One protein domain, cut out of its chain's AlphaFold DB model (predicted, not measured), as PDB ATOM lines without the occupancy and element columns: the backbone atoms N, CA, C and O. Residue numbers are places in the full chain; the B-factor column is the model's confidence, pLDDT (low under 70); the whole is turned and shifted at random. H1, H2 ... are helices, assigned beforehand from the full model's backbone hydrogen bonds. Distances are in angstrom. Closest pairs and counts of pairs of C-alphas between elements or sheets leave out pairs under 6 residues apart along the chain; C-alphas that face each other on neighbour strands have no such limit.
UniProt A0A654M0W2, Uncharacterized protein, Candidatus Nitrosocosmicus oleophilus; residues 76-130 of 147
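This is residues 76 to 130 of the 147 residues of an uncharacterized protein of Candidatus Nitrosocosmicus oleophilus (UniProt A0A654M0W2). Three short helices are joined by two long loops: H1 is at one end, H3 at the other, and H2 lies between them. The loop of residues 87 to 103 runs out from H1 toward the H3 end and folds back to H2. The printed part has 55 residues, with H1, H2 and H3 in that order and no named strand; its class is all helix, though named elements hold 25 residues. It is compact, with a radius of gyration of the C-alphas of 10.5 A and spans of 29 by 20 by 18 A.

H1, residues 76 to 86, is 15.5 A long and begins at C-alpha 76 (182.255, 208.010, 187.796). H2, residues 104 to 112, measures 12.4 A. H3, residues 125 to 129, ends at C-alpha 129 (157.907, 208.640, 193.274).

H1 and H2 are close but not clearly touching, the closest C-alphas, of Leu 79 and Lys 111, being 7.6 A apart; they run opposite ways at a steep tilt of 62 degrees. H2 and H3 are also close but not clearly touching, with C-alphas of Leu 105 and Ser 125 closest at 6.3 A. H1 and H3 are apart. In H1, H2 and H3 every O i to N i+4 pair is within hydrogen-bond range.

The C-alphas farthest apart, of Asn 77 and Ile 130, are 30.7 A apart. The printed part has no cut, and both links are long. Residue 76 alone has pLDDT under 70.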
ATOM      1  N   ASP A  76     182.508 207.452 186.464       69.31
ATOM      2  CA  ASP A  76     182.255 208.010 187.796       69.31
ATOM      3  C   ASP A  76     182.752 209.464 187.907       69.31
ATOM      4  O   ASP A  76     182.065 210.317 188.473       69.31
ATOM      5  N   ASN A  77     183.893 209.791 187.282       79.00
ATOM      6  CA  ASN A  77     184.383 211.172 187.202       79.00
ATOM      7  C   ASN A  77     183.501 212.063 186.310       79.00
ATOM      8  O   ASN A  77     183.284 213.227 186.642       79.00
ATOM      9  N   LEU A  78     182.968 211.549 185.194       82.00
ATOM     10  CA  LEU A  78     182.044 212.306 184.339       82.00
ATOM     11  C   LEU A  78     180.733 212.619 185.062       82.00
ATOM     12  O   LEU A  78     180.262 213.753 184.992       82.00
ATOM     13  N   LEU A  79     180.175 211.650 185.790       85.31
ATOM     14  CA  LEU A  79     178.966 211.849 186.584       85.31
ATOM     15  C   LEU A  79     179.203 212.833 187.737       85.31
ATOM     16  O   LEU A  79     178.389 213.728 187.955       85.31
ATOM     17  N   ALA A  80     180.330 212.726 188.444       86.00
ATOM     18  CA  ALA A  80     180.685 213.665 189.507       86.00
ATOM     19  C   ALA A  80     180.861 215.100 188.976       86.00
ATOM     20  O   ALA A  80     180.338 216.051 189.564       86.00
ATOM     21  N   ASN A  81     181.533 215.267 187.834       86.19
ATOM     22  CA  ASN A  81     181.688 216.566 187.172       86.19
ATOM     23  C   ASN A  81     180.338 217.129 186.706       86.19
ATOM     24  O   ASN A  81     180.050 218.306 186.906       86.19
ATOM     25  N   PHE A  82     179.479 216.279 186.141       87.25
ATOM     26  CA  PHE A  82     178.128 216.652 185.733       87.25
ATOM     27  C   PHE A  82     177.293 217.159 186.915       87.25
ATOM     28  O   PHE A  82     176.703 218.239 186.848       87.25
ATOM     29  N   ILE A  83     177.284 216.399 188.014       87.06
ATOM     30  CA  ILE A  83     176.538 216.744 189.225       87.06
ATOM     31  C   ILE A  83     177.074 218.044 189.811       87.06
ATOM     32  O   ILE A  83     176.298 218.964 190.027       87.06
ATOM     33  N   THR A  84     178.382 218.167 190.027       86.25
ATOM     34  CA  THR A  84     178.974 219.379 190.624       86.25
ATOM     35  C   THR A  84     178.717 220.634 189.788       86.25
ATOM     36  O   THR A  84     178.458 221.700 190.346       86.25
ATOM     37  N   GLN A  85     178.713 220.526 188.456       86.31
ATOM     38  CA  GLN A  85     178.460 221.661 187.569       86.31
ATOM     39  C   GLN A  85     177.012 222.176 187.646       86.31
ATOM     40  O   GLN A  85     176.773 223.381 187.474       86.31
ATOM     41  N   ARG A  86     176.059 221.275 187.911       83.69
ATOM     42  CA  ARG A  86     174.606 221.524 187.895       83.69
ATOM     43  C   ARG A  86     173.950 221.531 189.270       83.69
ATOM     44  O   ARG A  86     172.791 221.931 189.401       83.69
ATOM     45  N   GLN A  87     174.695 221.145 190.298       79.00
ATOM     46  CA  GLN A  87     174.223 221.116 191.668       79.00
ATOM     47  C   GLN A  87     173.679 222.492 192.044       79.00
ATOM     48  O   GLN A  87     174.312 223.524 191.821       79.00
ATOM     49  N   ASN A  88     172.466 222.487 192.586       79.56
ATOM     50  CA  ASN A  88     171.711 223.662 193.002       79.56
ATOM     51  C   ASN A  88     171.220 224.598 191.877       79.56
ATOM     52  O   ASN A  88     170.595 225.613 192.183       79.56
ATOM     53  N   LYS A  89     171.449 224.280 190.597       85.94
ATOM     54  CA  LYS A  89     170.973 225.093 189.459       85.94
ATOM     55  C   LYS A  89     169.701 224.539 188.831       85.94
ATOM     56  O   LYS A  89     168.841 225.309 188.415       85.94
ATOM     57  N   GLU A  90     169.590 223.217 188.787       90.06
ATOM     58  CA  GLU A  90     168.499 222.545 188.089       90.06
ATOM     59  C   GLU A  90     167.237 222.458 188.952       90.06
ATOM     60  O   GLU A  90     167.280 222.181 190.159       90.06
ATOM     61  N   LYS A  91     166.097 222.695 188.305       92.31
ATOM     62  CA  LYS A  91     164.765 222.625 188.907       92.31
ATOM     63  C   LYS A  91     163.972 221.496 188.273       92.31
ATOM     64  O   LYS A  91     164.116 221.207 187.088       92.31
ATOM     65  N   CYS A  92     163.117 220.876 189.072       89.69
ATOM     66  CA  CYS A  92     162.195 219.866 188.605       89.69
ATOM     67  C   CYS A  92     161.232 220.487 187.594       89.69
ATOM     68  O   CYS A  92     160.581 221.488 187.884       89.69
ATOM     69  N   PHE A  93     161.103 219.854 186.433       87.06
ATOM     70  CA  PHE A  93     160.196 220.288 185.378       87.06
ATOM     71  C   PHE A  93     158.716 220.256 185.800       87.06
ATOM     72  O   PHE A  93     157.923 221.047 185.309       87.06
ATOM     73  N   ILE A  94     158.349 219.365 186.729       83.69
ATOM     74  CA  ILE A  94     156.961 219.177 187.176       83.69
ATOM     75  C   ILE A  94     156.586 220.193 188.262       83.69
ATOM     76  O   ILE A  94     155.618 220.929 188.106       83.69
ATOM     77  N   CYS A  95     157.336 220.241 189.369       87.75
ATOM     78  CA  CYS A  95     156.970 221.053 190.536       87.75
ATOM     79  C   CYS A  95     157.804 222.330 190.715       87.75
ATOM     80  O   CYS A  95     157.515 223.136 191.595       87.75
ATOM     81  N   GLY A  96     158.870 222.517 189.931       87.38
ATOM     82  CA  GLY A  96     159.776 223.662 190.052       87.38
ATOM     83  C   GLY A  96     160.714 223.630 191.265       87.38
ATOM     84  O   GLY A  96     161.562 224.520 191.391       87.38
ATOM     85  N   SER A  97     160.608 222.630 192.148       91.81
ATOM     86  CA  SER A  97     161.518 222.445 193.285       91.81
ATOM     87  C   SER A  97     162.933 222.100 192.822       91.81
ATOM     88  O   SER A  97     163.134 221.550 191.742       91.81
ATOM     89  N   GLN A  98     163.934 222.411 193.641       93.00
ATOM     90  CA  GLN A  98     165.328 222.094 193.334       93.00
ATOM     91  C   GLN A  98     165.548 220.577 193.275       93.00
ATOM     92  O   GLN A  98     165.016 219.836 194.103       93.00
ATOM     93  N   VAL A  99     166.322 220.115 192.291       91.31
ATOM     94  CA  VAL A  99     166.645 218.689 192.150       91.31
ATOM     95  C   VAL A  99     167.811 218.335 193.066       91.31
ATOM     96  O   VAL A  99     168.888 218.927 192.967       91.31
ATOM     97  N   ASP A 100     167.607 217.347 193.939       91.12
ATOM     98  CA  ASP A 100     168.680 216.782 194.749       91.12
ATOM     99  C   ASP A 100     169.394 215.658 193.988       91.12
ATOM    100  O   ASP A 100     168.917 214.531 193.883       91.12
ATOM    101  N   PHE A 101     170.579 215.965 193.471       89.19
ATOM    102  CA  PHE A 101     171.437 214.993 192.794       89.19
ATOM    103  C   PHE A 101     172.139 214.012 193.744       89.19
ATOM    104  O   PHE A 101     172.888 213.158 193.276       89.19
ATOM    105  N   ARG A 102     171.949 214.128 195.062       87.06
ATOM    106  CA  ARG A 102     172.386 213.119 196.040       87.06
ATOM    107  C   ARG A 102     171.319 212.060 196.285       87.06
ATOM    108  O   ARG A 102     171.621 211.033 196.892       87.06
ATOM    109  N   ASP A 103     170.102 212.294 195.806       90.06
ATOM    110  CA  ASP A 103     169.020 211.335 195.908       90.06
ATOM    111  C   ASP A 103     169.359 210.054 195.130       90.06
ATOM    112  O   ASP A 103     169.824 210.082 193.987       90.06
ATOM    113  N   THR A 104     169.128 208.906 195.769       85.62
ATOM    114  CA  THR A 104     169.484 207.594 195.213       85.62
ATOM    115  C   THR A 104     168.755 207.263 193.910       85.62
ATOM    116  O   THR A 104     169.361 206.652 193.028       85.62
ATOM    117  N   LEU A 105     167.500 207.692 193.754       84.00
ATOM    118  CA  LEU A 105     166.710 207.482 192.542       84.00
ATOM    119  C   LEU A 105     167.270 208.328 191.399       84.00
ATOM    120  O   LEU A 105     167.487 207.821 190.299       84.00
ATOM    121  N   ILE A 106     167.572 209.596 191.677       86.50
ATOM    122  CA  ILE A 106     168.153 210.514 190.691       86.50
ATOM    123  C   ILE A 106     169.534 210.026 190.246       86.50
ATOM    124  O   ILE A 106     169.816 209.965 189.048       86.50
ATOM    125  N   LEU A 107     170.375 209.592 191.185       85.19
ATOM    126  CA  LEU A 107     171.678 209.003 190.880       85.19
ATOM    127  C   LEU A 107     171.561 207.724 190.048       85.19
ATOM    128  O   LEU A 107     172.343 207.531 189.117       85.19
ATOM    129  N   ALA A 108     170.606 206.849 190.366       82.00
ATOM    130  CA  ALA A 108     170.376 205.629 189.601       82.00
ATOM    131  C   ALA A 108     169.948 205.944 188.161       82.00
ATOM    132  O   ALA A 108     170.488 205.355 187.227       82.00
ATOM    133  N   LEU A 109     169.045 206.911 187.972       82.94
ATOM    134  CA  LEU A 109     168.597 207.342 186.647       82.94
ATOM    135  C   LEU A 109     169.738 207.950 185.824       82.94
ATOM    136  O   LEU A 109     169.929 207.569 184.672       82.94
ATOM    137  N   LEU A 110     170.552 208.824 186.421       84.12
ATOM    138  CA  LEU A 110     171.698 209.421 185.730       84.12
ATOM    139  C   LEU A 110     172.752 208.386 185.323       84.12
ATOM    140  O   LEU A 110     173.366 208.527 184.272       84.12
ATOM    141  N   LYS A 111     172.948 207.329 186.118       82.31
ATOM    142  CA  LYS A 111     173.855 206.221 185.774       82.31
ATOM    143  C   LYS A 111     173.342 205.347 184.630       82.31
ATOM    144  O   LYS A 111     174.135 204.666 183.986       82.31
ATOM    145  N   LEU A 112     172.030 205.322 184.401       78.25
ATOM    146  CA  LEU A 112     171.425 204.588 183.289       78.25
ATOM    147  C   LEU A 112     171.469 205.380 181.976       78.25
ATOM    148  O   LEU A 112     171.427 204.773 180.903       78.25
ATOM    149  N   GLU A 113     171.558 206.708 182.055       78.50
ATOM    150  CA  GLU A 113     171.583 207.586 180.891       78.50
ATOM    151  C   GLU A 113     172.917 207.487 180.137       78.50
ATOM    152  O   GLU A 113     174.001 207.653 180.697       78.50
ATOM    153  N   ARG A 114     172.843 207.242 178.826       71.19
ATOM    154  CA  ARG A 114     174.032 207.065 177.974       71.19
ATOM    155  C   ARG A 114     174.670 208.388 177.581       71.19
ATOM    156  O   ARG A 114     175.841 208.405 177.208       71.19
ATOM    157  N   ASN A 115     173.907 209.477 177.631       77.50
ATOM    158  CA  ASN A 115     174.387 210.804 177.278       77.50
ATOM    159  C   ASN A 115     173.901 211.857 178.277       77.50
ATOM    160  O   ASN A 115     173.101 212.734 177.954       77.50
ATOM    161  N   ILE A 116     174.411 211.783 179.511       79.69
ATOM    162  CA  ILE A 116     174.049 212.743 180.564       79.69
ATOM    163  C   ILE A 116     174.279 214.195 180.121       79.69
ATOM    164  O   ILE A 116     173.487 215.065 180.458       79.69
ATOM    165  N   GLY A 117     175.300 214.463 179.296       76.56
ATOM    166  CA  GLY A 117     175.649 215.808 178.830       76.56
ATOM    167  C   GLY A 117     174.548 216.522 178.041       76.56
ATOM    168  O   GLY A 117     174.504 217.751 178.073       76.56
ATOM    169  N   THR A 118     173.647 215.777 177.395       78.25
ATOM    170  CA  THR A 118     172.525 216.325 176.613       78.25
ATOM    171  C   THR A 118     171.228 216.457 177.409       78.25
ATOM    172  O   THR A 118     170.208 216.828 176.839       78.25
ATOM    173  N   LEU A 119     171.226 216.136 178.707       83.31
ATOM    174  CA  LEU A 119     170.041 216.311 179.543       83.31
ATOM    175  C   LEU A 119     169.776 217.801 179.792       83.31
ATOM    176  O   LEU A 119     170.592 218.497 180.402       83.31
ATOM    177  N   GLU A 120     168.615 218.259 179.332       82.75
ATOM    178  CA  GLU A 120     168.110 219.626 179.529       82.75
ATOM    179  C   GLU A 120     166.956 219.686 180.542       82.75
ATOM    180  O   GLU A 120     166.680 220.738 181.110       82.75
ATOM    181  N   THR A 121     166.289 218.555 180.795       86.06
ATOM    182  CA  THR A 121     165.130 218.461 181.693       86.06
ATOM    183  C   THR A 121     165.406 217.514 182.849       86.06
ATOM    184  O   THR A 121     165.860 216.389 182.634       86.06
ATOM    185  N   PHE A 122     165.058 217.936 184.064       87.56
ATOM    186  CA  PHE A 122     165.274 217.161 185.283       87.56
ATOM    187  C   PHE A 122     163.993 217.032 186.105       87.56
ATOM    188  O   PHE A 122     163.094 217.872 186.041       87.56
ATOM    189  N   PHE A 123     163.927 215.985 186.921       89.56
ATOM    190  CA  PHE A 123     162.794 215.687 187.790       89.56
ATOM    191  C   PHE A 123     163.300 215.461 189.215       89.56
ATOM    192  O   PHE A 123     164.391 214.923 189.389       89.56
ATOM    193  N   CYS A 124     162.553 215.894 190.235       89.25
ATOM    194  CA  CYS A 124     162.879 215.551 191.617       89.25
ATOM    195  C   CYS A 124     162.373 214.143 191.945       89.25
ATOM    196  O   CYS A 124     161.457 213.631 191.294       89.25
ATOM    197  N   SER A 125     162.960 213.525 192.968       88.12
ATOM    198  CA  SER A 125     162.578 212.181 193.393       88.12
ATOM    199  C   SER A 125     161.128 212.106 193.847       88.12
ATOM    200  O   SER A 125     160.463 211.134 193.514       88.12
ATOM    201  N   GLU A 126     160.604 213.147 194.496       88.00
ATOM    202  CA  GLU A 126     159.198 213.214 194.904       88.00
ATOM    203  C   GLU A 126     158.258 213.066 193.698       88.00
ATOM    204  O   GLU A 126     157.450 212.145 193.655       88.00
ATOM    205  N   CYS A 127     158.423 213.890 192.655       85.00
ATOM    206  CA  CYS A 127     157.575 213.824 191.461       85.00
ATOM    207  C   CYS A 127     157.741 212.526 190.662       85.00
ATOM    208  O   CYS A 127     156.816 212.131 189.962       85.00
ATOM    209  N   LEU A 128     158.900 211.872 190.755       81.69
ATOM    210  CA  LEU A 128     159.124 210.553 190.158       81.69
ATOM    211  C   LEU A 128     158.546 209.412 191.007       81.69
ATOM    212  O   LEU A 128     158.245 208.348 190.474       81.69
ATOM    213  N   SER A 129     158.412 209.626 192.315       77.19
ATOM    214  CA  SER A 129     157.907 208.640 193.274       77.19
ATOM    215  C   SER A 129     156.387 208.677 193.406       77.19
ATOM    216  O   SER A 129     155.812 207.725 193.943       77.19
ATOM    217  N   ILE A 130     155.724 209.729 192.901       70.12
ATOM    218  CA  ILE A 130     154.263 209.785 192.773       70.12
ATOM    219  C   ILE A 130     153.835 208.633 191.862       70.12
ATOM    220  O   ILE A 130     153.864 208.696 190.636       70.12
TER     221      ILE A 130